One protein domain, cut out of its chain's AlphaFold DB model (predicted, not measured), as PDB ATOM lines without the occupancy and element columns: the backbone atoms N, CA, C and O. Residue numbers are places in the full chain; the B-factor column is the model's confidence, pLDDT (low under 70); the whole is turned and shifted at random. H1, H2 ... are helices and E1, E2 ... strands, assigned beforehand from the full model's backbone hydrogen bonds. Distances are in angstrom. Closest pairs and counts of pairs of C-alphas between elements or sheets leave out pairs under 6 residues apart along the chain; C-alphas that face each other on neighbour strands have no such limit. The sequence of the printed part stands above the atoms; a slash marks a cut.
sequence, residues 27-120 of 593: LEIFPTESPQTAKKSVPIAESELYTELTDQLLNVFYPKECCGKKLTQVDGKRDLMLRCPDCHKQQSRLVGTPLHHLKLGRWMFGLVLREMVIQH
ATOM      1  N   LEU A  27     104.685 100.218 112.452       46.12
ATOM      2  CA  LEU A  27     105.398 100.774 111.304       46.12
ATOM      3  C   LEU A  27     104.497 101.071 110.091       46.12
ATOM      4  O   LEU A  27     104.881 101.885 109.267       46.12
ATOM      5  N   GLU A  28     103.313 100.472 109.975       47.22
ATOM      6  CA  GLU A  28     102.305 100.824 108.959       47.22
ATOM      7  C   GLU A  28     101.499 102.068 109.364       47.22
ATOM      8  O   GLU A  28     101.031 102.807 108.503       47.22
ATOM      9  N   ILE A  29     101.397 102.355 110.670       53.16
ATOM     10  CA  ILE A  29     100.790 103.589 111.203       53.16
ATOM     11  C   ILE A  29     101.728 104.792 110.988       53.16
ATOM     12  O   ILE A  29     101.278 105.930 110.900       53.16
ATOM     13  N   PHE A  30     103.042 104.575 110.882       43.94
ATOM     14  CA  PHE A  30     104.024 105.650 110.746       43.94
ATOM     15  C   PHE A  30     104.820 105.542 109.432       43.94
ATOM     16  O   PHE A  30     105.640 104.636 109.316       43.94
ATOM     17  N   PRO A  31     104.696 106.486 108.476       40.66
ATOM     18  CA  PRO A  31     105.436 106.418 107.211       40.66
ATOM     19  C   PRO A  31     106.960 106.349 107.430       40.66
ATOM     20  O   PRO A  31     107.502 106.989 108.339       40.66
ATOM     21  N   THR A  32     107.662 105.576 106.596       41.97
ATOM     22  CA  THR A  32     109.066 105.142 106.776       41.97
ATOM     23  C   THR A  32     110.141 106.129 106.297       41.97
ATOM     24  O   THR A  32     111.323 105.789 106.287       41.97
ATOM     25  N   GLU A  33     109.789 107.356 105.913       41.84
ATOM     26  CA  GLU A  33     110.773 108.309 105.381       41.84
ATOM     27  C   GLU A  33     111.702 108.899 106.460       41.84
ATOM     28  O   GLU A  33     111.269 109.378 107.515       41.84
ATOM     29  N   SER A  34     113.004 108.856 106.161       38.28
ATOM     30  CA  SER A  34     114.118 109.286 107.012       38.28
ATOM     31  C   SER A  34     114.193 110.818 107.139       38.28
ATOM     32  O   SER A  34     114.293 111.506 106.123       38.28
ATOM     33  N   PRO A  35     114.231 111.396 108.355       42.69
ATOM     34  CA  PRO A  35     114.332 112.837 108.538       42.69
ATOM     35  C   PRO A  35     115.804 113.265 108.616       42.69
ATOM     36  O   PRO A  35     116.270 113.716 109.661       42.69
ATOM     37  N   GLN A  36     116.567 113.131 107.528       38.19
ATOM     38  CA  GLN A  36     117.943 113.660 107.494       38.19
ATOM     39  C   GLN A  36     118.023 115.168 107.199       38.19
ATOM     40  O   GLN A  36     119.104 115.746 107.243       38.19
ATOM     41  N   THR A  37     116.885 115.852 107.041       39.31
ATOM     42  CA  THR A  37     116.822 117.315 106.875       39.31
ATOM     43  C   THR A  37     115.566 117.905 107.530       39.31
ATOM     44  O   THR A  37     114.650 118.366 106.854       39.31
ATOM     45  N   ALA A  38     115.469 117.876 108.863       38.72
ATOM     46  CA  ALA A  38     114.301 118.411 109.572       38.72
ATOM     47  C   ALA A  38     114.423 119.925 109.852       38.72
ATOM     48  O   ALA A  38     115.321 120.372 110.571       38.72
ATOM     49  N   LYS A  39     113.490 120.716 109.302       42.12
ATOM     50  CA  LYS A  39     113.323 122.161 109.559       42.12
ATOM     51  C   LYS A  39     112.915 122.427 111.024       42.12
ATOM     52  O   LYS A  39     112.321 121.572 111.681       42.12
ATOM     53  N   LYS A  40     113.231 123.631 111.534       47.75
ATOM     54  CA  LYS A  40     112.982 124.080 112.928       47.75
ATOM     55  C   LYS A  40     111.495 124.185 113.314       47.75
ATOM     56  O   LYS A  40     111.198 124.259 114.502       47.75
ATOM     57  N   SER A  41     110.581 124.185 112.347       54.09
ATOM     58  CA  SER A  41     109.132 124.171 112.557       54.09
ATOM     59  C   SER A  41     108.517 122.957 111.861       54.09
ATOM     60  O   SER A  41     108.865 122.645 110.722       54.09
ATOM     61  N   VAL A  42     107.622 122.261 112.566       59.75
ATOM     62  CA  VAL A  42     106.796 121.184 112.004       59.75
ATOM     63  C   VAL A  42     105.667 121.850 111.203       59.75
ATOM     64  O   VAL A  42     104.948 122.668 111.783       59.75
ATOM     65  N   PRO A  43     105.527 121.589 109.891       64.69
ATOM     66  CA  PRO A  43     104.443 122.140 109.080       64.69
ATOM     67  C   PRO A  43     103.058 121.765 109.628       64.69
ATOM     68  O   PRO A  43     102.888 120.705 110.228       64.69
ATOM     69  N   ILE A  44     102.048 122.604 109.371       62.69
ATOM     70  CA  ILE A  44     100.668 122.398 109.860       62.69
ATOM     71  C   ILE A  44     100.117 121.031 109.416       62.69
ATOM     72  O   ILE A  44      99.643 120.272 110.258       62.69
ATOM     73  N   ALA A  45     100.305 120.661 108.146       64.81
ATOM     74  CA  ALA A  45      99.882 119.365 107.608       64.81
ATOM     75  C   ALA A  45     100.523 118.160 108.332       64.81
ATOM     76  O   ALA A  45      99.882 117.134 108.543       64.81
ATOM     77  N   GLU A  46     101.779 118.290 108.775       76.12
ATOM     78  CA  GLU A  46     102.458 117.240 109.542       76.12
ATOM     79  C   GLU A  46     101.856 117.125 110.960       76.12
ATOM     80  O   GLU A  46     101.698 116.028 111.492       76.12
ATOM     81  N   SER A  47     101.442 118.246 111.560       83.38
ATOM     82  CA  SER A  47     100.788 118.251 112.876       83.38
ATOM     83  C   SER A  47      99.369 117.662 112.869       83.38
ATOM     84  O   SER A  47      98.978 117.003 113.837       83.38
ATOM     85  N   GLU A  48      98.609 117.838 111.789       87.06
ATOM     86  CA  GLU A  48      97.283 117.228 111.619       87.06
ATOM     87  C   GLU A  48      97.409 115.711 111.469       87.06
ATOM     88  O   GLU A  48      96.829 114.971 112.268       87.06
ATOM     89  N   LEU A  49      98.295 115.257 110.575       87.19
ATOM     90  CA  LEU A  49      98.594 113.839 110.377       87.19
ATOM     91  C   LEU A  49      98.936 113.136 111.699       87.19
ATOM     92  O   LEU A  49      98.314 112.143 112.067       87.19
ATOM     93  N   TYR A  50      99.894 113.652 112.476       89.31
ATOM     94  CA  TYR A  50     100.248 113.006 113.746       89.31
ATOM     95  C   TYR A  50      99.166 113.115 114.818       89.31
ATOM     96  O   TYR A  50      99.176 112.316 115.758       89.31
ATOM     97  N   THR A  51      98.257 114.088 114.729       91.06
ATOM     98  CA  THR A  51      97.088 114.128 115.615       91.06
ATOM     99  C   THR A  51      96.179 112.942 115.315       91.06
ATOM    100  O   THR A  51      95.854 112.195 116.238       91.06
ATOM    101  N   GLU A  52      95.871 112.703 114.040       88.19
ATOM    102  CA  GLU A  52      95.069 111.559 113.600       88.19
ATOM    103  C   GLU A  52      95.727 110.225 113.965       88.19
ATOM    104  O   GLU A  52      95.083 109.367 114.569       88.19
ATOM    105  N   LEU A  53      97.028 110.071 113.700       87.50
ATOM    106  CA  LEU A  53      97.777 108.862 114.064       87.50
ATOM    107  C   LEU A  53      97.781 108.623 115.577       87.50
ATOM    108  O   LEU A  53      97.615 107.494 116.041       87.50
ATOM    109  N   THR A  54      97.936 109.687 116.372       91.31
ATOM    110  CA  THR A  54      97.857 109.579 117.835       91.31
ATOM    111  C   THR A  54      96.463 109.138 118.271       91.31
ATOM    112  O   THR A  54      96.335 108.329 119.187       91.31
ATOM    113  N   ASP A  55      95.414 109.623 117.617       89.44
ATOM    114  CA  ASP A  55      94.040 109.261 117.946       89.44
ATOM    115  C   ASP A  55      93.690 107.831 117.554       89.44
ATOM    116  O   ASP A  55      93.045 107.133 118.337       89.44
ATOM    117  N   GLN A  56      94.166 107.365 116.400       86.88
ATOM    118  CA  GLN A  56      94.084 105.958 116.015       86.88
ATOM    119  C   GLN A  56      94.790 105.080 117.049       86.88
ATOM    120  O   GLN A  56      94.200 104.128 117.557       86.88
ATOM    121  N   LEU A  57      96.007 105.457 117.452       88.00
ATOM    122  CA  LEU A  57      96.761 104.756 118.487       88.00
ATOM    123  C   LEU A  57      95.992 104.711 119.816       88.00
ATOM    124  O   LEU A  57      95.894 103.654 120.440       88.00
ATOM    125  N   LEU A  58      95.387 105.819 120.250       89.12
ATOM    126  CA  LEU A  58      94.560 105.832 121.460       89.12
ATOM    127  C   LEU A  58      93.305 104.962 121.325       89.12
ATOM    128  O   LEU A  58      92.962 104.266 122.276       89.12
ATOM    129  N   ASN A  59      92.639 104.965 120.170       85.94
ATOM    130  CA  ASN A  59      91.457 104.133 119.925       85.94
ATOM    131  C   ASN A  59      91.792 102.636 119.946       85.94
ATOM    132  O   ASN A  59      90.969 101.822 120.369       85.94
ATOM    133  N   VAL A  60      93.000 102.287 119.501       83.62
ATOM    134  CA  VAL A  60      93.535 100.926 119.506       83.62
ATOM    135  C   VAL A  60      93.868 100.507 120.942       83.62
ATOM    136  O   VAL A  60      93.249  99.588 121.472       83.62
ATOM    137  N   PHE A  61      94.763 101.219 121.629       84.56
ATOM    138  CA  PHE A  61      95.278 100.805 122.945       84.56
ATOM    139  C   PHE A  61      94.359 101.118 124.141       84.56
ATOM    140  O   PHE A  61      94.417 100.445 125.180       84.56
ATOM    141  N   TYR A  62      93.508 102.136 124.015       87.19
ATOM    142  CA  TYR A  62      92.597 102.617 125.058       87.19
ATOM    143  C   TYR A  62      91.174 102.813 124.510       87.19
ATOM    144  O   TYR A  62      90.636 103.927 124.593       87.19
ATOM    145  N   PRO A  63      90.539 101.752 123.974       87.56
ATOM    146  CA  PRO A  63      89.220 101.861 123.371       87.56
ATOM    147  C   PRO A  63      88.218 102.411 124.387       87.56
ATOM    148  O   PRO A  63      88.166 101.986 125.545       87.56
ATOM    149  N   LYS A  64      87.425 103.388 123.948       88.25
ATOM    150  CA  LYS A  64      86.287 103.898 124.710       88.25
ATOM    151  C   LYS A  64      85.049 103.153 124.273       88.25
ATOM    152  O   LYS A  64      84.814 103.009 123.079       88.25
ATOM    153  N   GLU A  65      84.270 102.678 125.231       89.31
ATOM    154  CA  GLU A  65      83.085 101.877 124.957       89.31
ATOM    155  C   GLU A  65      81.871 102.479 125.664       89.31
ATOM    156  O   GLU A  65      81.944 103.000 126.783       89.31
ATOM    157  N   CYS A  66      80.740 102.443 124.970       87.88
ATOM    158  CA  CYS A  66      79.447 102.841 125.499       87.88
ATOM    159  C   CYS A  66      78.364 102.039 124.779       87.88
ATOM    160  O   CYS A  66      78.469 101.818 123.577       87.88
ATOM    161  N   CYS A  67      77.340 101.581 125.504       86.56
ATOM    162  CA  CYS A  67      76.251 100.777 124.930       86.56
ATOM    163  C   CYS A  67      76.733  99.533 124.150       86.56
ATOM    164  O   CYS A  67      76.122  99.142 123.164       86.56
ATOM    165  N   GLY A  68      77.848  98.919 124.567       82.06
ATOM    166  CA  GLY A  68      78.416  97.738 123.903       82.06
ATOM    167  C   GLY A  68      79.133  98.018 122.574       82.06
ATOM    168  O   GLY A  68      79.597  97.080 121.937       82.06
ATOM    169  N   LYS A  69      79.264  99.288 122.161       83.75
ATOM    170  CA  LYS A  69      79.966  99.696 120.936       83.75
ATOM    171  C   LYS A  69      81.211 100.522 121.259       83.75
ATOM    172  O   LYS A  69      81.231 101.293 122.224       83.75
ATOM    173  N   LYS A  70      82.246 100.390 120.422       85.00
ATOM    174  CA  LYS A  70      83.428 101.262 120.468       85.00
ATOM    175  C   LYS A  70      83.056 102.665 119.988       85.00
ATOM    176  O   LYS A  70      82.434 102.829 118.943       85.00
ATOM    177  N   LEU A  71      83.473 103.672 120.743       84.56
ATOM    178  CA  LEU A  71      83.300 105.074 120.404       84.56
ATOM    179  C   LEU A  71      84.443 105.531 119.497       84.56
ATOM    180  O   LEU A  71      85.594 105.580 119.925       84.56
ATOM    181  N   THR A  72      84.117 105.895 118.261       76.88
ATOM    182  CA  THR A  72      85.079 106.430 117.283       76.88
ATOM    183  C   THR A  72      84.712 107.838 116.813       76.88
ATOM    184  O   THR A  72      85.604 108.643 116.551       76.88
ATOM    185  N   GLN A  73      83.417 108.163 116.766       75.00
ATOM    186  CA  GLN A  73      82.914 109.445 116.272       75.00
ATOM    187  C   GLN A  73      83.064 110.575 117.299       75.00
ATOM    188  O   GLN A  73      82.760 110.419 118.487       75.00
ATOM    189  N   VAL A  74      83.517 111.732 116.814       78.75
ATOM    190  CA  VAL A  74      83.616 112.981 117.580       78.75
ATOM    191  C   VAL A  74      82.276 113.719 117.614       78.75
ATOM    192  O   VAL A  74      81.485 113.632 116.682       78.75
ATOM    193  N   ASP A  75      82.036 114.502 118.666       72.25
ATOM    194  CA  ASP A  75      80.814 115.307 118.872       72.25
ATOM    195  C   ASP A  75      80.681 116.513 117.903       72.25
ATOM    196  O   ASP A  75      79.788 117.345 118.045       72.25
ATOM    197  N   GLY A  76      81.601 116.666 116.940       68.06
ATOM    198  CA  GLY A  76      81.636 117.744 115.938       68.06
ATOM    199  C   GLY A  76      82.024 119.128 116.482       68.06
ATOM    200  O   GLY A  76      82.703 119.885 115.803       68.06
ATOM    201  N   LYS A  77      81.661 119.450 117.733       72.88
ATOM    202  CA  LYS A  77      81.989 120.727 118.403       72.88
ATOM    203  C   LYS A  77      83.283 120.682 119.217       72.88
ATOM    204  O   LYS A  77      83.875 121.719 119.503       72.88
ATOM    205  N   ARG A  78      83.691 119.490 119.663       78.69
ATOM    206  CA  ARG A  78      84.864 119.271 120.523       78.69
ATOM    207  C   ARG A  78      85.644 118.058 120.026       78.69
ATOM    208  O   ARG A  78      85.205 116.930 120.215       78.69
ATOM    209  N   ASP A  79      86.827 118.299 119.472       80.88
ATOM    210  CA  ASP A  79      87.720 117.283 118.883       80.88
ATOM    211  C   ASP A  79      88.090 116.143 119.867       80.88
ATOM    212  O   ASP A  79      88.191 114.970 119.509       80.88
ATOM    213  N   LEU A  80      88.189 116.450 121.165       86.19
ATOM    214  CA  LEU A  80      88.525 115.463 122.201       86.19
ATOM    215  C   LEU A  80      87.330 114.665 122.745       86.19
ATOM    216  O   LEU A  80      87.548 113.753 123.548       86.19
ATOM    217  N   MET A  81      86.091 115.026 122.395       89.19
ATOM    218  CA  MET A  81      84.888 114.401 122.951       89.19
ATOM    219  C   MET A  81      84.294 113.414 121.959       89.19
ATOM    220  O   MET A  81      83.835 113.782 120.880       89.19
ATOM    221  N   LEU A  82      84.275 112.152 122.368       89.00
ATOM    222  CA  LEU A  82      83.606 111.072 121.667       89.00
ATOM    223  C   LEU A  82      82.146 111.023 122.107       89.00
ATOM    224  O   LEU A  82      81.866 111.092 123.308       89.00
ATOM    225  N   ARG A  83      81.224 110.875 121.158       87.50
ATOM    226  CA  ARG A  83      79.786 110.787 121.436       87.50
ATOM    227  C   ARG A  83      79.267 109.394 121.113       87.50
ATOM    228  O   ARG A  83      79.538 108.851 120.048       87.50
ATOM    229  N   CYS A  84      78.495 108.822 122.034       88.31
ATOM    230  CA  CYS A  84      77.793 107.571 121.776       88.31
ATOM    231  C   CYS A  84      76.668 107.785 120.746       88.31
ATOM    232  O   CYS A  84      75.850 108.691 120.942       88.31
ATOM    233  N   PRO A  85      76.583 106.969 119.680       85.00
ATOM    234  CA  PRO A  85      75.498 107.084 118.711       85.00
ATOM    235  C   PRO A  85      74.139 106.741 119.337       85.00
ATOM    236  O   PRO A  85      73.155 107.391 119.010       85.00
ATOM    237  N   ASP A  86      74.101 105.801 120.290       87.19
ATOM    238  CA  ASP A  86      72.847 105.278 120.846       87.19
ATOM    239  C   ASP A  86      72.310 106.130 122.010       87.19
ATOM    240  O   ASP A  86      71.151 106.525 122.022       87.19
ATOM    241  N   CYS A  87      73.145 106.431 123.014       90.12
ATOM    242  CA  CYS A  87      72.707 107.165 124.214       90.12
ATOM    243  C   CYS A  87      73.221 108.605 124.297       90.12
ATOM    244  O   CYS A  87      73.007 109.273 125.307       90.12
ATOM    245  N   HIS A  88      73.976 109.061 123.293       86.19
ATOM    246  CA  HIS A  88      74.553 110.410 123.214       86.19
ATOM    247  C   HIS A  88      75.442 110.846 124.387       86.19
ATOM    248  O   HIS A  88      75.891 111.993 124.424       86.19
ATOM    249  N   LYS A  89      75.777 109.936 125.310       87.56
ATOM    250  CA  LYS A  89      76.758 110.192 126.365       87.56
ATOM    251  C   LYS A  89      78.100 110.545 125.741       87.56
ATOM    252  O   LYS A  89      78.546 109.902 124.788       87.56
ATOM    253  N   GLN A  90      78.733 111.560 126.313       87.81
ATOM    254  CA  GLN A  90      80.028 112.043 125.865       87.81
ATOM    255  C   GLN A  90      81.136 111.497 126.762       87.81
ATOM    256  O   GLN A  90      81.012 111.488 127.987       87.81
ATOM    257  N   GLN A  91      82.237 111.069 126.156       88.88
ATOM    258  CA  GLN A  91      83.440 110.649 126.864       88.88
ATOM    259  C   GLN A  91      84.660 111.326 126.250       88.88
ATOM    260  O   GLN A  91      84.767 111.459 125.035       88.88
ATOM    261  N   SER A  92      85.608 111.747 127.083       89.56
ATOM    262  CA  SER A  92      86.870 112.287 126.576       89.56
ATOM    263  C   SER A  92      87.776 111.164 126.064       89.56
ATOM    264  O   SER A  92      87.997 110.172 126.764       89.56
ATOM    265  N   ARG A  93      88.378 111.372 124.887       89.69
ATOM    266  CA  ARG A  93      89.392 110.483 124.296       89.69
ATOM    267  C   ARG A  93      90.619 110.320 125.202       89.69
ATOM    268  O   ARG A  93      91.198 109.241 125.273       89.69
ATOM    269  N   LEU A  94      90.998 111.373 125.932       90.31
ATOM    270  CA  LEU A  94      92.235 111.405 126.724       90.31
ATOM    271  C   LEU A  94      92.074 110.869 128.149       90.31
ATOM    272  O   LEU A  94      93.058 110.428 128.752       90.31
ATOM    273  N   VAL A  95      90.864 110.916 128.709       89.25
ATOM    274  CA  VAL A  95      90.617 110.463 130.084       89.25
ATOM    275  C   VAL A  95      90.973 108.982 130.209       89.25
ATOM    276  O   VAL A  95      90.607 108.173 129.367       89.25
ATOM    277  N   GLY A  96      91.710 108.607 131.253       84.31
ATOM    278  CA  GLY A  96      92.152 107.224 131.471       84.31
ATOM    279  C   GLY A  96      93.293 106.747 130.567       84.31
ATOM    280  O   GLY A  96      93.603 105.563 130.574       84.31
ATOM    281  N   THR A  97      93.927 107.647 129.815       90.44
ATOM    282  CA  THR A  97      95.121 107.350 129.008       90.44
ATOM    283  C   THR A  97      96.361 108.022 129.614       90.44
ATOM    284  O   THR A  97      96.228 108.941 130.433       90.44
ATOM    285  N   PRO A  98      97.583 107.663 129.178       91.19
ATOM    286  CA  PRO A  98      98.795 108.411 129.505       91.19
ATOM    287  C   PRO A  98      98.759 109.863 129.024       91.19
ATOM    288  O   PRO A  98      99.611 110.645 129.430       91.19
ATOM    289  N   LEU A  99      97.798 110.256 128.180       93.12
ATOM    290  CA  LEU A  99      97.607 111.626 127.696       93.12
ATOM    291  C   LEU A  99      96.531 112.401 128.473       93.12
ATOM    292  O   LEU A  99      96.190 113.521 128.097       93.12
ATOM    293  N   HIS A 100      96.031 111.871 129.596       90.94
ATOM    294  CA  HIS A 100      95.089 112.595 130.454       90.94
ATOM    295  C   HIS A 100      95.677 113.964 130.866       90.94
ATOM    296  O   HIS A 100      96.820 114.055 131.339       90.94
ATOM    297  N   HIS A 101      94.906 115.037 130.652       87.69
ATOM    298  CA  HIS A 101      95.289 116.431 130.917       87.69
ATOM    299  C   HIS A 101      96.583 116.852 130.195       87.69
ATOM    300  O   HIS A 101      97.375 117.641 130.719       87.69
ATOM    301  N   LEU A 102      96.852 116.296 129.009       90.25
ATOM    302  CA  LEU A 102      97.937 116.775 128.160       90.25
ATOM    303  C   LEU A 102      97.622 118.208 127.705       90.25
ATOM    304  O   LEU A 102      96.607 118.448 127.064       90.25
ATOM    305  N   LYS A 103      98.500 119.153 128.058       88.94
ATOM    306  CA  LYS A 103      98.411 120.556 127.613       88.94
ATOM    307  C   LYS A 103      99.057 120.794 126.244       88.94
ATOM    308  O   LYS A 103      98.776 121.796 125.606       88.94
ATOM    309  N   LEU A 104      99.966 119.907 125.841       91.31
ATOM    310  CA  LEU A 104     100.633 119.953 124.540       91.31
ATOM    311  C   LEU A 104      99.714 119.390 123.450       91.31
ATOM    312  O   LEU A 104      98.829 118.584 123.743       91.31
ATOM    313  N   GLY A 105      99.970 119.757 122.194       91.25
ATOM    314  CA  GLY A 105      99.303 119.135 121.052       91.25
ATOM    315  C   GLY A 105      99.564 117.625 121.015       91.25
ATOM    316  O   GLY A 105     100.696 117.182 121.218       91.25
ATOM    317  N   ARG A 106      98.519 116.827 120.761       92.19
ATOM    318  CA  ARG A 106      98.602 115.352 120.714       92.19
ATOM    319  C   ARG A 106      99.607 114.862 119.675       92.19
ATOM    320  O   ARG A 106     100.334 113.915 119.950       92.19
ATOM    321  N   TRP A 107      99.719 115.574 118.555       92.88
ATOM    322  CA  TRP A 107     100.703 115.314 117.508       92.88
ATOM    323  C   TRP A 107     102.140 115.194 118.024       92.88
ATOM    324  O   TRP A 107     102.909 114.393 117.504       92.88
ATOM    325  N   MET A 108     102.505 115.929 119.084       95.12
ATOM    326  CA  MET A 108     103.845 115.854 119.671       95.12
ATOM    327  C   MET A 108     104.131 114.467 120.258       95.12
ATOM    328  O   MET A 108     105.270 114.011 120.228       95.12
ATOM    329  N   PHE A 109     103.112 113.788 120.795       95.62
ATOM    330  CA  PHE A 109     103.251 112.419 121.286       95.62
ATOM    331  C   PHE A 109     103.478 111.442 120.131       95.62
ATOM    332  O   PHE A 109     104.450 110.688 120.176       95.62
ATOM    333  N   GLY A 110     102.631 111.489 119.097       92.94
ATOM    334  CA  GLY A 110     102.750 110.630 117.917       92.94
ATOM    335  C   GLY A 110     104.073 110.820 117.176       92.94
ATOM    336  O   GLY A 110     104.750 109.838 116.881       92.94
ATOM    337  N   LEU A 111     104.496 112.070 116.965       93.06
ATOM    338  CA  LEU A 111     105.769 112.389 116.317       93.06
ATOM    339  C   LEU A 111     106.963 111.825 117.099       93.06
ATOM    340  O   LEU A 111     107.814 111.153 116.523       93.06
ATOM    341  N   VAL A 112     107.031 112.068 118.413       94.75
ATOM    342  CA  VAL A 112     108.152 111.573 119.230       94.75
ATOM    343  C   VAL A 112     108.156 110.046 119.284       94.75
ATOM    344  O   VAL A 112     109.227 109.444 119.226       94.75
ATOM    345  N   LEU A 113     106.984 109.409 119.367       93.38
ATOM    346  CA  LEU A 113     106.888 107.953 119.334       93.38
ATOM    347  C   LEU A 113     107.385 107.391 117.993       93.38
ATOM    348  O   LEU A 113     108.187 106.461 118.001       93.38
ATOM    349  N   ARG A 114     107.000 107.990 116.859       90.00
ATOM    350  CA  ARG A 114     107.538 107.630 115.536       90.00
ATOM    351  C   ARG A 114     109.055 107.760 115.490       90.00
ATOM    352  O   ARG A 114     109.739 106.837 115.062       90.00
ATOM    353  N   GLU A 115     109.593 108.894 115.935       90.69
ATOM    354  CA  GLU A 115     111.039 109.127 115.933       90.69
ATOM    355  C   GLU A 115     111.783 108.092 116.780       90.69
ATOM    356  O   GLU A 115     112.838 107.611 116.374       90.69
ATOM    357  N   MET A 116     111.218 107.706 117.925       93.81
ATOM    358  CA  MET A 116     111.757 106.634 118.760       93.81
ATOM    359  C   MET A 116     111.791 105.287 118.033       93.81
ATOM    360  O   MET A 116     112.778 104.563 118.152       93.81
ATOM    361  N   VAL A 117     110.746 104.962 117.269       91.50
ATOM    362  CA  VAL A 117     110.676 103.727 116.477       91.50
ATOM    363  C   VAL A 117     111.713 103.727 115.353       91.50
ATOM    364  O   VAL A 117     112.450 102.755 115.213       91.50
ATOM    365  N   ILE A 118     111.827 104.826 114.604       89.19
ATOM    366  CA  ILE A 118     112.771 104.954 113.481       89.19
ATOM    367  C   ILE A 118     114.226 104.923 113.960       89.19
ATOM    368  O   ILE A 118     115.082 104.309 113.327       89.19
ATOM    369  N   GLN A 119     114.533 105.596 115.073       91.38
ATOM    370  CA  GLN A 119     115.908 105.723 115.559       91.38
ATOM    371  C   GLN A 119     116.401 104.489 116.320       91.38
ATOM    372  O   GLN A 119     117.611 104.364 116.531       91.38
ATOM    373  N   HIS A 120     115.508 103.587 116.741       92.00
ATOM    374  CA  HIS A 120     115.880 102.405 117.508       92.00
ATOM    375  C   HIS A 120     116.939 101.574 116.744       92.00
ATOM    376  O   HIS A 120     116.717 101.190 115.597       92.00
TER     377      HIS A 120
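What this domain is: This is residues 27 to 120 of the 593 residues of the protein "DDE_Tnp_IS1595 domain-containing protein" of Turneriella parva (strain ATCC BAA-1111 / DSM 21527 / NCTC 11395 / H) (UniProt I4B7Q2). With little regular structure, this slim body sets H2 about at right angles on H1, while a small hairpin of E1 and E2 lies among loops toward the far end. Residues 36 to 41 stick out. The 94 printed residues hold, in order, H1, E1, E2 and H2, mostly helix, with 37 residues in named elements and an antiparallel sheet. It is only just loose, close to compact, with a radius of gyration of the C-alphas of 15.0 A, spanning 49 by 24 by 20 A.

Where its parts are: H1, residues 44 to 61, begins at C-alpha 44 (100.668, 122.398, 109.860) and is 25.8 A long. E1 is residues 81 to 83 and E2 residues 90 to 92. H2, residues 107 to 119, 18.1 A, ends at C-alpha 119 (115.908, 105.723, 115.559).

How they stand to each other: Residues 47 to 54 of H1 touch residues 107 to 111 of H2, about perpendicular at 82 degrees; the closest C-alphas, Thr 51 and Trp 107, are 4.2 A apart. Both helices have every O i to N i+4 pair within hydrogen-bond range. In the E1 and E2 hairpin, N 82 and O 91 are 2.8 A apart.

The domain as a whole: The printed part has no cut. Links H1 to E1 and E2 to H2 are long. Residues 27 to 45 and 76 have pLDDT under 70.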